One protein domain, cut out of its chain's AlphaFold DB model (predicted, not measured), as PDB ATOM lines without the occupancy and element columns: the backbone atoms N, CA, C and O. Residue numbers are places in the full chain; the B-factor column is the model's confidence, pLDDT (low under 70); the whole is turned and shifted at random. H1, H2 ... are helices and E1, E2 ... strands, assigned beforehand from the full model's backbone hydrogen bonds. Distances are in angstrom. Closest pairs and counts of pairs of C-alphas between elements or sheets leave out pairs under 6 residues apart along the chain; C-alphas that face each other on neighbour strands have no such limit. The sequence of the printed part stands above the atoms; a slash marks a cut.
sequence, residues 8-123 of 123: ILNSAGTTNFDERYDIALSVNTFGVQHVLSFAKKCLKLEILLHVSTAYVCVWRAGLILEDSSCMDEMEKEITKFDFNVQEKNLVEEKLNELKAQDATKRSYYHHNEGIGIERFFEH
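Overview. This is residues 8 to 123 of the 123 residues of the protein "Fatty acyl-CoA reductase" of Prunus yedoensis var. nudiflora (UniProt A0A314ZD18). A small sheet of E1 and E2 at one end, the long helix H1 in the middle, and at the other end H4 with H5 folding back loosely beside it make the longest axis. A loop with the short H2 swings away from this row, and residues 65 to 83, of which 69 to 77 belong to H3, stick out free. The printed part has 116 residues, mostly helix by its named elements, in the order E1 H1 E2 H2 H3 H4 H5; the two strands are parallel. It is loose, with a radius of gyration of the C-alphas of 16.8 A and spans of 50 by 40 by 29 A.

Arrangement. Start at E1, residues 8 to 10, and its parallel neighbour strand E2, residues 47 to 50: N 8 and O 47 are within hydrogen-bond range at 2.9 A, N 49 and O 8 at 2.8 A. With H1, residues 21 to 39, they form a strand-helix-strand unit, two parallel neighbour strands with a helix between, its crossover right-handed. H1's residues 21 to 22 alone touch H5, residues 105 to 122, at a steep tilt of 63 degrees; the closest C-alphas, of Tyr 21 and Gly 116, are 5.1 A apart. H4, residues 83 to 100, is close but not clearly touching H5, with the C-alphas of Leu 98 and Tyr 108 closest at 6.9 A. H2, residues 54 to 57, and H3, residues 69 to 77, touch no helix. Every O i to N i+4 pair is within hydrogen-bond range in H4, but 13 of 15 in H1, 13 of 14 in H5 and 2 of 5 in H3, where 3 of 6 O i to N i+3 pairs are; H2 is too short for an i+4 pair.

Along the chain. Find C-alpha 8 at (185.000, 175.804, 147.273), where E1 begins. H1 runs 25.6 A, H4 25.8 A and H5 26.4 A, ending at C-alpha 122 at (209.058, 161.611, 132.265).

Size, cuts and confidence. The C-alphas of Lys 44 and Gln 101 are farthest apart, at 51.1 A. The printed part has no cut, and the link from H2 to H3 is long. Look for pLDDT under 70 at residues 69 to 81 and 123.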
ATOM      1  N   ILE A   8     183.556 175.588 147.165       98.25
ATOM      2  CA  ILE A   8     185.000 175.804 147.273       98.25
ATOM      3  C   ILE A   8     185.524 176.212 145.898       98.25
ATOM      4  O   ILE A   8     185.427 175.444 144.945       98.25
ATOM      5  N   LEU A   9     186.122 177.400 145.809       98.06
ATOM      6  CA  LEU A   9     186.894 177.849 144.652       98.06
ATOM      7  C   LEU A   9     188.382 177.806 145.009       98.06
ATOM      8  O   LEU A   9     188.856 178.628 145.792       98.06
ATOM      9  N   ASN A  10     189.122 176.861 144.433       97.81
ATOM     10  CA  ASN A  10     190.566 176.777 144.595       97.81
ATOM     11  C   ASN A  10     191.288 177.420 143.409       97.81
ATOM     12  O   ASN A  10     191.525 176.769 142.390       97.81
ATOM     13  N   SER A  11     191.652 178.690 143.583       96.94
ATOM     14  CA  SER A  11     192.483 179.456 142.647       96.94
ATOM     15  C   SER A  11     193.902 179.709 143.172       96.94
ATOM     16  O   SER A  11     194.676 180.406 142.518       96.94
ATOM     17  N   ALA A  12     194.243 179.201 144.361       96.38
ATOM     18  CA  ALA A  12     195.586 179.335 144.903       96.38
ATOM     19  C   ALA A  12     196.536 178.387 144.158       96.38
ATOM     20  O   ALA A  12     196.290 177.184 144.092       96.38
ATOM     21  N   GLY A  13     197.608 178.946 143.608       95.00
ATOM     22  CA  GLY A  13     198.611 178.232 142.831       95.00
ATOM     23  C   GLY A  13     199.804 179.139 142.548       95.00
ATOM     24  O   GLY A  13     199.656 180.362 142.523       95.00
ATOM     25  N   THR A  14     200.982 178.557 142.341       94.75
ATOM     26  CA  THR A  14     202.108 179.266 141.720       94.75
ATOM     27  C   THR A  14     202.061 179.056 140.213       94.75
ATOM     28  O   THR A  14     201.902 177.937 139.727       94.75
ATOM     29  N   THR A  15     202.170 180.150 139.466       93.38
ATOM     30  CA  THR A  15     202.193 180.163 137.995       93.38
ATOM     31  C   THR A  15     203.576 180.513 137.453       93.38
ATOM     32  O   THR A  15     203.707 180.837 136.275       93.38
ATOM     33  N   ASN A  16     204.596 180.537 138.314       91.50
ATOM     34  CA  ASN A  16     205.963 180.814 137.907       91.50
ATOM     35  C   ASN A  16     206.575 179.550 137.283       91.50
ATOM     36  O   ASN A  16     206.646 178.511 137.934       91.50
ATOM     37  N   PHE A  17     206.987 179.642 136.017       85.38
ATOM     38  CA  PHE A  17     207.604 178.529 135.289       85.38
ATOM     39  C   PHE A  17     209.023 178.226 135.775       85.38
ATOM     40  O   PHE A  17     209.442 177.076 135.725       85.38
ATOM     41  N   ASP A  18     209.708 179.236 136.310       85.50
ATOM     42  CA  ASP A  18     211.036 179.121 136.914       85.50
ATOM     43  C   ASP A  18     210.914 179.007 138.449       85.50
ATOM     44  O   ASP A  18     211.723 179.530 139.213       85.50
ATOM     45  N   GLU A  19     209.820 178.423 138.945       88.81
ATOM     46  CA  GLU A  19     209.657 178.172 140.376       88.81
ATOM     47  C   GLU A  19     210.510 176.981 140.802       88.81
ATOM     48  O   GLU A  19     210.681 176.006 140.065       88.81
ATOM     49  N   ARG A  20     210.981 177.004 142.050       88.31
ATOM     50  CA  ARG A  20     211.586 175.799 142.614       88.31
ATOM     51  C   ARG A  20     210.564 174.669 142.622       88.31
ATOM     52  O   ARG A  20     209.470 174.828 143.167       88.31
ATOM     53  N   TYR A  21     210.950 173.508 142.102       89.62
ATOM     54  CA  TYR A  21     210.039 172.373 142.010       89.62
ATOM     55  C   TYR A  21     209.431 171.972 143.358       89.62
ATOM     56  O   TYR A  21     208.243 171.676 143.417       89.62
ATOM     57  N   ASP A  22     210.181 172.046 144.460       89.62
ATOM     58  CA  ASP A  22     209.651 171.732 145.789       89.62
ATOM     59  C   ASP A  22     208.518 172.680 146.228       89.62
ATOM     60  O   ASP A  22     207.528 172.241 146.819       89.62
ATOM     61  N   ILE A  23     208.618 173.966 145.883       91.56
ATOM     62  CA  ILE A  23     207.564 174.961 146.114       91.56
ATOM     63  C   ILE A  23     206.381 174.700 145.175       91.56
ATOM     64  O   ILE A  23     205.239 174.650 145.638       91.56
ATOM     65  N   ALA A  24     206.639 174.498 143.880       92.69
ATOM     66  CA  ALA A  24     205.599 174.235 142.888       92.69
ATOM     67  C   ALA A  24     204.787 172.976 143.231       92.69
ATOM     68  O   ALA A  24     203.559 173.031 143.269       92.69
ATOM     69  N   LEU A  25     205.460 171.879 143.579       92.12
ATOM     70  CA  LEU A  25     204.854 170.625 144.018       92.12
ATOM     71  C   LEU A  25     204.057 170.810 145.319       92.12
ATOM     72  O   LEU A  25     202.925 170.332 145.444       92.12
ATOM     73  N   SER A  26     204.609 171.547 146.288       93.44
ATOM     74  CA  SER A  26     203.924 171.820 147.555       93.44
ATOM     75  C   SER A  26     202.615 172.585 147.355       93.44
ATOM     76  O   SER A  26     201.592 172.213 147.934       93.44
ATOM     77  N   VAL A  27     202.624 173.625 146.520       95.19
ATOM     78  CA  VAL A  27     201.464 174.501 146.320       95.19
ATOM     79  C   VAL A  27     200.465 173.890 145.336       95.19
ATOM     80  O   VAL A  27     199.294 173.725 145.680       95.19
ATOM     81  N   ASN A  28     200.912 173.529 144.134       94.50
ATOM     82  CA  ASN A  28     200.024 173.151 143.034       94.50
ATOM     83  C   ASN A  28     199.547 171.699 143.121       94.50
ATOM     84  O   ASN A  28     198.504 171.377 142.561       94.50
ATOM     85  N   THR A  29     200.262 170.832 143.845       91.75
ATOM     86  CA  THR A  29     199.907 169.411 143.961       91.75
ATOM     87  C   THR A  29     199.441 169.074 145.372       91.75
ATOM     88  O   THR A  29     198.264 168.771 145.584       91.75
ATOM     89  N   PHE A  30     200.315 169.189 146.376       93.06
ATOM     90  CA  PHE A  30     199.937 168.855 147.754       93.06
ATOM     91  C   PHE A  30     198.909 169.839 148.330       93.06
ATOM     92  O   PHE A  30     198.009 169.433 149.065       93.06
ATOM     93  N   GLY A  31     198.960 171.118 147.949       95.19
ATOM     94  CA  GLY A  31     197.937 172.106 148.294       95.19
ATOM     95  C   GLY A  31     196.541 171.694 147.821       95.19
ATOM     96  O   GLY A  31     195.594 171.714 148.609       95.19
ATOM     97  N   VAL A  32     196.417 171.216 146.579       94.69
ATOM     98  CA  VAL A  32     195.148 170.709 146.029       94.69
ATOM     99  C   VAL A  32     194.664 169.477 146.799       94.69
ATOM    100  O   VAL A  32     193.477 169.369 147.108       94.69
ATOM    101  N   GLN A  33     195.564 168.579 147.203       92.31
ATOM    102  CA  GLN A  33     195.196 167.424 148.030       92.31
ATOM    103  C   GLN A  33     194.694 167.815 149.421       92.31
ATOM    104  O   GLN A  33     193.752 167.202 149.938       92.31
ATOM    105  N   HIS A  34     195.285 168.842 150.035       95.31
ATOM    106  CA  HIS A  34     194.784 169.392 151.292       95.31
ATOM    107  C   HIS A  34     193.390 170.000 151.114       95.31
ATOM    108  O   HIS A  34     192.506 169.730 151.931       95.31
ATOM    109  N   VAL A  35     193.162 170.746 150.027       96.75
ATOM    110  CA  VAL A  35     191.837 171.285 149.677       96.75
ATOM    111  C   VAL A  35     190.828 170.155 149.492       96.75
ATOM    112  O   VAL A  35     189.746 170.211 150.071       96.75
ATOM    113  N   LEU A  36     191.185 169.091 148.774       94.75
ATOM    114  CA  LEU A  36     190.316 167.930 148.582       94.75
ATOM    115  C   LEU A  36     190.012 167.220 149.913       94.75
ATOM    116  O   LEU A  36     188.875 166.832 150.184       94.75
ATOM    117  N   SER A  37     191.010 167.083 150.786       94.50
ATOM    118  CA  SER A  37     190.847 166.494 152.121       94.50
ATOM    119  C   SER A  37     189.957 167.342 153.033       94.50
ATOM    120  O   SER A  37     189.236 166.809 153.879       94.50
ATOM    121  N   PHE A  38     190.002 168.663 152.878       96.00
ATOM    122  CA  PHE A  38     189.108 169.599 153.551       96.00
ATOM    123  C   PHE A  38     187.686 169.526 152.983       96.00
ATOM    124  O   PHE A  38     186.725 169.428 153.749       96.00
ATOM    125  N   ALA A  39     187.554 169.481 151.658       96.69
ATOM    126  CA  ALA A  39     186.288 169.342 150.948       96.69
ATOM    127  C   ALA A  39     185.513 168.097 151.404       96.69
ATOM    128  O   ALA A  39     184.340 168.196 151.752       96.69
ATOM    129  N   LYS A  40     186.195 166.954 151.566       95.44
ATOM    130  CA  LYS A  40     185.613 165.710 152.117       95.44
ATOM    131  C   LYS A  40     185.034 165.852 153.534       95.44
ATOM    132  O   LYS A  40     184.258 165.007 153.968       95.44
ATOM    133  N   LYS A  41     185.409 166.894 154.285       96.94
ATOM    134  CA  LYS A  41     184.893 167.183 155.636       96.94
ATOM    135  C   LYS A  41     183.719 168.173 155.624       96.94
ATOM    136  O   LYS A  41     183.190 168.454 156.707       96.94
ATOM    137  N   CYS A  42     183.340 168.709 154.462       97.31
ATOM    138  CA  CYS A  42     182.261 169.680 154.285       97.31
ATOM    139  C   CYS A  42     180.951 168.959 153.930       97.31
ATOM    140  O   CYS A  42     180.801 168.434 152.834       97.31
ATOM    141  N   LEU A  43     179.998 168.929 154.865       95.94
ATOM    142  CA  LEU A  43     178.764 168.138 154.747       95.94
ATOM    143  C   LEU A  43     177.751 168.688 153.740       95.94
ATOM    144  O   LEU A  43     176.871 167.950 153.310       95.94
ATOM    145  N   LYS A  44     177.847 169.976 153.409       97.06
ATOM    146  CA  LYS A  44     176.946 170.656 152.471       97.06
ATOM    147  C   LYS A  44     177.645 171.085 151.186       97.06
ATOM    148  O   LYS A  44     177.125 171.936 150.483       97.06
ATOM    149  N   LEU A  45     178.838 170.558 150.913       97.75
ATOM    150  CA  LEU A  45     179.584 170.959 149.729       97.75
ATOM    151  C   LEU A  45     178.846 170.492 148.470       97.75
ATOM    152  O   LEU A  45     178.668 169.292 148.274       97.75
ATOM    153  N   GLU A  46     178.460 171.441 147.625       97.25
ATOM    154  CA  GLU A  46     177.806 171.196 146.339       97.25
ATOM    155  C   GLU A  46     178.806 171.295 145.184       97.25
ATOM    156  O   GLU A  46     178.733 170.519 144.234       97.25
ATOM    157  N   ILE A  47     179.759 172.234 145.262       97.25
ATOM    158  CA  ILE A  47     180.696 172.522 144.169       97.25
ATOM    159  C   ILE A  47     182.127 172.660 144.697       97.25
ATOM    160  O   ILE A  47     182.405 173.456 145.594       97.25
ATOM    161  N   LEU A  48     183.058 171.940 144.067       96.94
ATOM    162  CA  LEU A  48     184.492 172.215 144.134       96.94
ATOM    163  C   LEU A  48     184.974 172.615 142.741       96.94
ATOM    164  O   LEU A  48     184.967 171.805 141.820       96.94
ATOM    165  N   LEU A  49     185.394 173.868 142.599       97.19
ATOM    166  CA  LEU A  49     185.934 174.421 141.365       97.19
ATOM    167  C   LEU A  49     187.434 174.656 141.541       97.19
ATOM    168  O   LEU A  49     187.845 175.445 142.389       97.19
ATOM    169  N   HIS A  50     188.253 173.976 140.743       95.88
ATOM    170  CA  HIS A  50     189.701 174.160 140.729       95.88
ATOM    171  C   HIS A  50     190.126 174.887 139.455       95.88
ATOM    172  O   HIS A  50     189.796 174.463 138.350       95.88
ATOM    173  N   VAL A  51     190.866 175.981 139.620       95.31
ATOM    174  CA  VAL A  51     191.486 176.687 138.499       95.31
ATOM    175  C   VAL A  51     192.792 175.979 138.155       95.31
ATOM    176  O   VAL A  51     193.706 175.941 138.974       95.31
ATOM    177  N   SER A  52     192.857 175.429 136.945       91.69
ATOM    178  CA  SER A  52     194.049 174.792 136.383       91.69
ATOM    179  C   SER A  52     194.581 175.613 135.202       91.69
ATOM    180  O   SER A  52     194.229 176.780 135.022       91.69
ATOM    181  N   THR A  53     195.450 175.020 134.392       89.25
ATOM    182  CA  THR A  53     196.118 175.667 133.268       89.25
ATOM    183  C   THR A  53     195.994 174.842 131.993       89.25
ATOM    184  O   THR A  53     196.088 173.622 132.031       89.25
ATOM    185  N   ALA A  54     195.846 175.503 130.841       87.75
ATOM    186  CA  ALA A  54     195.849 174.834 129.536       87.75
ATOM    187  C   ALA A  54     197.224 174.234 129.174       87.75
ATOM    188  O   ALA A  54     197.317 173.396 128.279       87.75
ATOM    189  N   TYR A  55     198.291 174.613 129.891       85.06
ATOM    190  CA  TYR A  55     199.635 174.060 129.691       85.06
ATOM    191  C   TYR A  55     199.742 172.566 130.042       85.06
ATOM    192  O   TYR A  55     200.680 171.914 129.592       85.06
ATOM    193  N   VAL A  56     198.761 171.988 130.750       82.94
ATOM    194  CA  VAL A  56     198.684 170.530 130.971       82.94
ATOM    195  C   VAL A  56     198.508 169.733 129.676       82.94
ATOM    196  O   VAL A  56     198.691 168.525 129.670       82.94
ATOM    197  N   CYS A  57     198.147 170.384 128.564       81.25
ATOM    198  CA  CYS A  57     198.016 169.725 127.267       81.25
ATOM    199  C   CYS A  57     199.351 169.552 126.520       81.25
ATOM    200  O   CYS A  57     199.343 169.007 125.416       81.25
ATOM    201  N   VAL A  58     200.469 169.981 127.117       78.62
ATOM    202  CA  VAL A  58     201.860 169.707 126.721       78.62
ATOM    203  C   VAL A  58     202.107 169.754 125.202       78.62
ATOM    204  O   VAL A  58     202.239 170.832 124.628       78.62
ATOM    205  N   TRP A  59     202.179 168.589 124.548       80.06
ATOM    206  CA  TRP A  59     202.570 168.417 123.145       80.06
ATOM    207  C   TRP A  59     201.392 168.455 122.164       80.06
ATOM    208  O   TRP A  59     201.584 168.314 120.954       80.06
ATOM    209  N   ARG A  60     200.157 168.609 122.655       81.94
ATOM    210  CA  ARG A  60     198.969 168.677 121.800       81.94
ATOM    211  C   ARG A  60     198.959 170.022 121.074       81.94
ATOM    212  O   ARG A  60     199.088 171.076 121.684       81.94
ATOM    213  N   ALA A  61     198.775 169.977 119.759       83.88
ATOM    214  CA  ALA A  61     198.704 171.157 118.905       83.88
ATOM    215  C   ALA A  61     197.392 171.173 118.111       83.88
ATOM    216  O   ALA A  61     196.822 170.126 117.806       83.88
ATOM    217  N   GLY A  62     196.929 172.370 117.743       87.56
ATOM    218  CA  GLY A  62     195.666 172.562 117.027       87.56
ATOM    219  C   GLY A  62     194.465 172.697 117.965       87.56
ATOM    220  O   GLY A  62     194.595 173.189 119.084       87.56
ATOM    221  N   LEU A  63     193.278 172.307 117.495       88.62
ATOM    222  CA  LEU A  63     192.061 172.339 118.307       88.62
ATOM    223  C   LEU A  63     192.101 171.213 119.347       88.62
ATOM    224  O   LEU A  63     192.006 170.035 119.001       88.62
ATOM    225  N   ILE A  64     192.221 171.588 120.618       87.56
ATOM    226  CA  ILE A  64     192.227 170.666 121.753       87.56
ATOM    227  C   ILE A  64     190.828 170.674 122.362       87.56
ATOM    228  O   ILE A  64     190.406 171.670 122.945       87.56
ATOM    229  N   LEU A  65     190.098 169.574 122.188       86.69
ATOM    230  CA  LEU A  65     188.804 169.373 122.834       86.69
ATOM    231  C   LEU A  65     189.005 168.925 124.282       86.69
ATOM    232  O   LEU A  65     189.973 168.216 124.582       86.69
ATOM    233  N   GLU A  66     188.076 169.328 125.151       84.50
ATOM    234  CA  GLU A  66     187.988 168.793 126.507       84.50
ATOM    235  C   GLU A  66     187.807 167.276 126.450       84.50
ATOM    236  O   GLU A  66     187.045 166.753 125.635       84.50
ATOM    237  N   ASP A  67     188.544 166.578 127.307       76.38
ATOM    238  CA  ASP A  67     188.553 165.127 127.373       76.38
ATOM    239  C   ASP A  67     188.377 164.696 128.827       76.38
ATOM    240  O   ASP A  67     189.227 164.966 129.677       76.38
ATOM    241  N   SER A  68     187.248 164.054 129.119       73.44
ATOM    242  CA  SER A  68     186.940 163.537 130.451       73.44
ATOM    243  C   SER A  68     187.501 162.132 130.691       73.44
ATOM    244  O   SER A  68     187.484 161.678 131.831       73.44
ATOM    245  N   SER A  69     188.015 161.445 129.660       69.12
ATOM    246  CA  SER A  69     188.464 160.046 129.764       69.12
ATOM    247  C   SER A  69     189.656 159.856 130.708       69.12
ATOM    248  O   SER A  69     189.770 158.819 131.359       69.12
ATOM    249  N   CYS A  70     190.491 160.887 130.875       63.09
ATOM    250  CA  CYS A  70     191.619 160.887 131.813       63.09
ATOM    251  C   CYS A  70     191.181 160.655 133.276       63.09
ATOM    252  O   CYS A  70     191.923 160.055 134.057       63.09
ATOM    253  N   MET A  71     189.962 161.065 133.654       60.06
ATOM    254  CA  MET A  71     189.441 160.827 135.006       60.06
ATOM    255  C   MET A  71     189.111 159.345 135.254       60.06
ATOM    256  O   MET A  71     189.333 158.855 136.361       60.06
ATOM    257  N   ASP A  72     188.654 158.623 134.226       55.47
ATOM    258  CA  ASP A  72     188.253 157.210 134.320       55.47
ATOM    259  C   ASP A  72     189.462 156.255 134.394       55.47
ATOM    260  O   ASP A  72     189.380 155.157 134.954       55.47
ATOM    261  N   GLU A  73     190.604 156.653 133.824       56.56
ATOM    262  CA  GLU A  73     191.852 155.878 133.872       56.56
ATOM    263  C   GLU A  73     192.586 156.037 135.214       56.56
ATOM    264  O   GLU A  73     193.093 155.047 135.752       56.56
ATOM    265  N   MET A  74     192.557 157.234 135.819       56.53
ATOM    266  CA  MET A  74     193.162 157.492 137.135       56.53
ATOM    267  C   MET A  74     192.568 156.621 138.254       56.53
ATOM    268  O   MET A  74     193.299 156.200 139.151       56.53
ATOM    269  N   GLU A  75     191.275 156.284 138.203       52.75
ATOM    270  CA  GLU A  75     190.627 155.429 139.212       52.75
ATOM    271  C   GLU A  75     191.240 154.018 139.306       52.75
ATOM    272  O   GLU A  75     191.221 153.402 140.376       52.75
ATOM    273  N   LYS A  76     191.829 153.505 138.216       51.81
ATOM    274  CA  LYS A  76     192.419 152.154 138.166       51.81
ATOM    275  C   LYS A  76     193.847 152.103 138.722       51.81
ATOM    276  O   LYS A  76     194.244 151.075 139.274       51.81
ATOM    277  N   GLU A  77     194.602 153.196 138.624       52.59
ATOM    278  CA  GLU A  77     196.029 153.271 138.989       52.59
ATOM    279  C   GLU A  77     196.283 153.595 140.476       52.59
ATOM    280  O   GLU A  77     197.288 153.163 141.047       52.59
ATOM    281  N   ILE A  78     195.343 154.271 141.155       53.75
ATOM    282  CA  ILE A  78     195.483 154.740 142.556       53.75
ATOM    283  C   ILE A  78     195.771 153.604 143.559       53.75
ATOM    284  O   ILE A  78     196.320 153.833 144.635       53.75
ATOM    285  N   THR A  79     195.451 152.353 143.223       52.69
ATOM    286  CA  THR A  79     195.621 151.211 144.137       52.69
ATOM    287  C   THR A  79     197.058 150.692 144.268       52.69
ATOM    288  O   THR A  79     197.299 149.832 145.117       52.69
ATOM    289  N   LYS A  80     198.028 151.197 143.487       53.75
ATOM    290  CA  LYS A  80     199.388 150.620 143.439       53.75
ATOM    291  C   LYS A  80     200.537 151.575 143.782       53.75
ATOM    292  O   LYS A  80     201.662 151.104 143.943       53.75
ATOM    293  N   PHE A  81     200.280 152.877 143.915       63.75
ATOM    294  CA  PHE A  81     201.331 153.896 143.976       63.75
ATOM    295  C   PHE A  81     200.966 155.029 144.946       63.75
ATOM    296  O   PHE A  81     200.065 155.820 144.676       63.75
ATOM    297  N   ASP A  82     201.670 155.136 146.080       75.12
ATOM    298  CA  ASP A  82     201.564 156.321 146.943       75.12
ATOM    299  C   ASP A  82     202.421 157.448 146.356       75.12
ATOM    300  O   ASP A  82     203.584 157.644 146.722       75.12
ATOM    301  N   PHE A  83     201.832 158.160 145.393       78.88
ATOM    302  CA  PHE A  83     202.452 159.288 144.698       78.88
ATOM    303  C   PHE A  83     203.045 160.313 145.668       78.88
ATOM    304  O   PHE A  83     204.128 160.842 145.429       78.88
ATOM    305  N   ASN A  84     202.378 160.547 146.801       78.62
ATOM    306  CA  ASN A  84     202.809 161.547 147.771       78.62
ATOM    307  C   ASN A  84     204.119 161.175 148.430       78.62
ATOM    308  O   ASN A  84     205.001 162.019 148.563       78.62
ATOM    309  N   VAL A  85     204.233 159.918 148.857       83.88
ATOM    310  CA  VAL A  85     205.456 159.426 149.487       83.88
ATOM    311  C   VAL A  85     206.601 159.445 148.483       83.88
ATOM    312  O   VAL A  85     207.691 159.891 148.824       83.88
ATOM    313  N   GLN A  86     206.361 159.027 147.240       85.00
ATOM    314  CA  GLN A  86     207.422 158.960 146.238       85.00
ATOM    315  C   GLN A  86     207.925 160.334 145.805       85.00
ATOM    316  O   GLN A  86     209.128 160.575 145.881       85.00
ATOM    317  N   GLU A  87     207.032 161.253 145.431       87.56
ATOM    318  CA  GLU A  87     207.448 162.600 145.028       87.56
ATOM    319  C   GLU A  87     208.146 163.335 146.168       87.56
ATOM    320  O   GLU A  87     209.160 164.001 145.964       87.56
ATOM    321  N   LYS A  88     207.628 163.194 147.392       87.00
ATOM    322  CA  LYS A  88     208.238 163.827 148.557       87.00
ATOM    323  C   LYS A  88     209.633 163.267 148.832       87.00
ATOM    324  O   LYS A  88     210.551 164.052 149.056       87.00
ATOM    325  N   ASN A  89     209.800 161.944 148.786       89.81
ATOM    326  CA  ASN A  89     211.102 161.312 148.987       89.81
ATOM    327  C   ASN A  89     212.094 161.724 147.895       89.81
ATOM    328  O   ASN A  89     213.216 162.091 148.223       89.81
ATOM    329  N   LEU A  90     211.675 161.751 146.626       88.75
ATOM    330  CA  LEU A  90     212.516 162.176 145.502       88.75
ATOM    331  C   LEU A  90     213.034 163.606 145.695       88.75
ATOM    332  O   LEU A  90     214.227 163.871 145.532       88.75
ATOM    333  N   VAL A  91     212.151 164.529 146.083       88.50
ATOM    334  CA  VAL A  91     212.532 165.920 146.353       88.50
ATOM    335  C   VAL A  91     213.466 166.014 147.562       88.50
ATOM    336  O   VAL A  91     214.457 166.742 147.509       88.50
ATOM    337  N   GLU A  92     213.198 165.272 148.641       88.81
ATOM    338  CA  GLU A  92     214.057 165.246 149.832       88.81
ATOM    339  C   GLU A  92     215.449 164.656 149.547       88.81
ATOM    340  O   GLU A  92     216.448 165.199 150.027       88.81
ATOM    341  N   GLU A  93     215.541 163.591 148.752       89.25
ATOM    342  CA  GLU A  93     216.802 162.967 148.344       89.25
ATOM    343  C   GLU A  93     217.658 163.936 147.523       89.25
ATOM    344  O   GLU A  93     218.778 164.254 147.934       89.25
ATOM    345  N   LYS A  94     217.104 164.511 146.447       85.19
ATOM    346  CA  LYS A  94     217.791 165.522 145.617       85.19
ATOM    347  C   LYS A  94     218.230 166.734 146.438       85.19
ATOM    348  O   LYS A  94     219.328 167.270 146.277       85.19
ATOM    349  N   LEU A  95     217.390 167.153 147.381       83.62
ATOM    350  CA  LEU A  95     217.700 168.235 148.301       83.62
ATOM    351  C   LEU A  95     218.891 167.900 149.216       83.62
ATOM    352  O   LEU A  95     219.742 168.754 149.483       83.62
ATOM    353  N   ASN A  96     218.959 166.675 149.723       86.88
ATOM    354  CA  ASN A  96     220.052 166.242 150.585       86.88
ATOM    355  C   ASN A  96     221.370 166.095 149.810       86.88
ATOM    356  O   ASN A  96     222.409 166.506 150.327       86.88
ATOM    357  N   GLU A  97     221.330 165.616 148.564       84.94
ATOM    358  CA  GLU A  97     222.497 165.571 147.671       84.94
ATOM    359  C   GLU A  97     223.099 166.963 147.449       84.94
ATOM    360  O   GLU A  97     224.309 167.152 147.579       84.94
ATOM    361  N   LEU A  98     222.257 167.970 147.205       78.62
ATOM    362  CA  LEU A  98     222.703 169.356 147.041       78.62
ATOM    363  C   LEU A  98     223.349 169.935 148.302       78.62
ATOM    364  O   LEU A  98     224.333 170.672 148.215       78.62
ATOM    365  N   LYS A  99     222.802 169.617 149.481       82.56
ATOM    366  CA  LYS A  99     223.388 170.043 150.762       82.56
ATOM    367  C   LYS A  99     224.749 169.394 150.993       82.56
ATOM    368  O   LYS A  99     225.649 170.063 151.485       82.56
ATOM    369  N   ALA A 100     224.911 168.124 150.618       85.06
ATOM    370  CA  ALA A 100     226.184 167.414 150.734       85.06
ATOM    371  C   ALA A 100     227.285 167.997 149.828       85.06
ATOM    372  O   ALA A 100     228.465 167.776 150.082       85.06
ATOM    373  N   GLN A 101     226.909 168.753 148.793       83.44
ATOM    374  CA  GLN A 101     227.826 169.395 147.849       83.44
ATOM    375  C   GLN A 101     228.169 170.857 148.207       83.44
ATOM    376  O   GLN A 101     228.770 171.544 147.383       83.44
ATOM    377  N   ASP A 102     227.775 171.357 149.389       78.88
ATOM    378  CA  ASP A 102     227.926 172.770 149.795       78.88
ATOM    379  C   ASP A 102     227.427 173.758 148.715       78.88
ATOM    380  O   ASP A 102     228.016 174.810 148.439       78.88
ATOM    381  N   ALA A 103     226.311 173.407 148.066       75.75
ATOM    382  CA  ALA A 103     225.761 174.179 146.963       75.75
ATOM    383  C   ALA A 103     225.402 175.615 147.393       75.75
ATOM    384  O   ALA A 103     224.732 175.858 148.399       75.75
ATOM    385  N   THR A 104     225.785 176.596 146.573       79.56
ATOM    386  CA  THR A 104     225.342 177.986 146.751       79.56
ATOM    387  C   THR A 104     223.818 178.095 146.634       79.56
ATOM    388  O   THR A 104     223.182 177.320 145.918       79.56
ATOM    389  N   LYS A 105     223.212 179.127 147.243       73.75
ATOM    390  CA  LYS A 105     221.771 179.401 147.065       73.75
ATOM    391  C   LYS A 105     221.379 179.438 145.584       73.75
ATOM    392  O   LYS A 105     220.357 178.885 145.217       73.75
ATOM    393  N   ARG A 106     222.203 180.033 144.716       74.56
ATOM    394  CA  ARG A 106     221.908 180.135 143.280       74.56
ATOM    395  C   ARG A 106     221.917 178.781 142.567       74.56
ATOM    396  O   ARG A 106     220.995 178.500 141.813       74.56
ATOM    397  N   SER A 107     222.926 177.943 142.811       72.44
ATOM    398  CA  SER A 107     222.971 176.591 142.230       72.44
ATOM    399  C   SER A 107     221.825 175.717 142.738       72.44
ATOM    400  O   SER A 107     221.295 174.901 141.997       72.44
ATOM    401  N   TYR A 108     221.398 175.941 143.979       73.38
ATOM    402  CA  TYR A 108     220.254 175.268 144.572       73.38
ATOM    403  C   TYR A 108     218.926 175.607 143.872       73.38
ATOM    404  O   TYR A 108     218.144 174.697 143.597       73.38
ATOM    405  N   TYR A 109     218.672 176.891 143.578       74.38
ATOM    406  CA  TYR A 109     217.472 177.325 142.845       74.38
ATOM    407  C   TYR A 109     217.408 176.668 141.459       74.38
ATOM    408  O   TYR A 109     216.445 175.963 141.172       74.38
ATOM    409  N   HIS A 110     218.477 176.784 140.667       77.38
ATOM    410  CA  HIS A 110     218.521 176.220 139.313       77.38
ATOM    411  C   HIS A 110     218.432 174.691 139.271       77.38
ATOM    412  O   HIS A 110     217.857 174.130 138.346       77.38
ATOM    413  N   HIS A 111     218.980 173.992 140.268       78.88
ATOM    414  CA  HIS A 111     218.824 172.542 140.335       78.88
ATOM    415  C   HIS A 111     217.373 172.142 140.623       78.88
ATOM    416  O   HIS A 111     216.870 171.213 140.003       78.88
ATOM    417  N   ASN A 112     216.683 172.853 141.521       76.50
ATOM    418  CA  ASN A 112     215.273 172.577 141.802       76.50
ATOM    419  C   ASN A 112     214.368 172.918 140.613       76.50
ATOM    420  O   ASN A 112     213.412 172.192 140.384       76.50
ATOM    421  N   GLU A 113     214.662 173.963 139.838       79.12
ATOM    422  CA  GLU A 113     214.006 174.193 138.536       79.12
ATOM    423  C   GLU A 113     214.243 173.000 137.588       79.12
ATOM    424  O   GLU A 113     213.310 172.488 136.971       79.12
ATOM    425  N   GLY A 114     215.483 172.498 137.538       80.19
ATOM    426  CA  GLY A 114     215.871 171.340 136.733       80.19
ATOM    427  C   GLY A 114     215.082 170.068 137.050       80.19
ATOM    428  O   GLY A 114     214.673 169.378 136.122       80.19
ATOM    429  N   ILE A 115     214.793 169.794 138.330       84.00
ATOM    430  CA  ILE A 115     213.942 168.655 138.723       84.00
ATOM    431  C   ILE A 115     212.561 168.783 138.073       84.00
ATOM    432  O   ILE A 115     212.063 167.817 137.507       84.00
ATOM    433  N   GLY A 116     211.951 169.972 138.088       84.06
ATOM    434  CA  GLY A 116     210.642 170.180 137.460       84.06
ATOM    435  C   GLY A 116     210.647 169.900 135.958       84.06
ATOM    436  O   GLY A 116     209.701 169.308 135.439       84.06
ATOM    437  N   ILE A 117     211.737 170.255 135.275       83.94
ATOM    438  CA  ILE A 117     211.931 169.958 133.853       83.94
ATOM    439  C   ILE A 117     212.106 168.451 133.624       83.94
ATOM    440  O   ILE A 117     211.478 167.909 132.720       83.94
ATOM    441  N   GLU A 118     212.919 167.761 134.434       85.38
ATOM    442  CA  GLU A 118     213.082 166.299 134.355       85.38
ATOM    443  C   GLU A 118     211.721 165.597 134.465       85.38
ATOM    444  O   GLU A 118     211.365 164.800 133.600       85.38
ATOM    445  N   ARG A 119     210.910 165.980 135.461       83.88
ATOM    446  CA  ARG A 119     209.571 165.407 135.673       83.88
ATOM    447  C   ARG A 119     208.619 165.686 134.510       83.88
ATOM    448  O   ARG A 119     207.820 164.821 134.177       83.88
ATOM    449  N   PHE A 120     208.714 166.851 133.870       80.69
ATOM    450  CA  PHE A 120     207.904 167.189 132.694       80.69
ATOM    451  C   PHE A 120     208.191 166.298 131.476       80.69
ATOM    452  O   PHE A 120     207.312 166.125 130.640       80.69
ATOM    453  N   PHE A 121     209.400 165.746 131.348       79.50
ATOM    454  CA  PHE A 121     209.748 164.842 130.245       79.50
ATOM    455  C   PHE A 121     209.524 163.354 130.564       79.50
ATOM    456  O   PHE A 121     209.589 162.531 129.651       79.50
ATOM    457  N   GLU A 122     209.295 162.996 131.829       73.12
ATOM    458  CA  GLU A 122     209.058 161.611 132.265       73.12
ATOM    459  C   GLU A 122     207.586 161.174 132.179       73.12
ATOM    460  O   GLU A 122     207.329 159.968 132.146       73.12
ATOM    461  N   HIS A 123     206.647 162.125 132.123       60.44
ATOM    462  CA  HIS A 123     205.193 161.911 132.054       60.44
ATOM    463  C   HIS A 123     204.597 162.515 130.782       60.44
ATOM    464  O   HIS A 123     203.632 161.920 130.254       60.44
TER     465      HIS A 123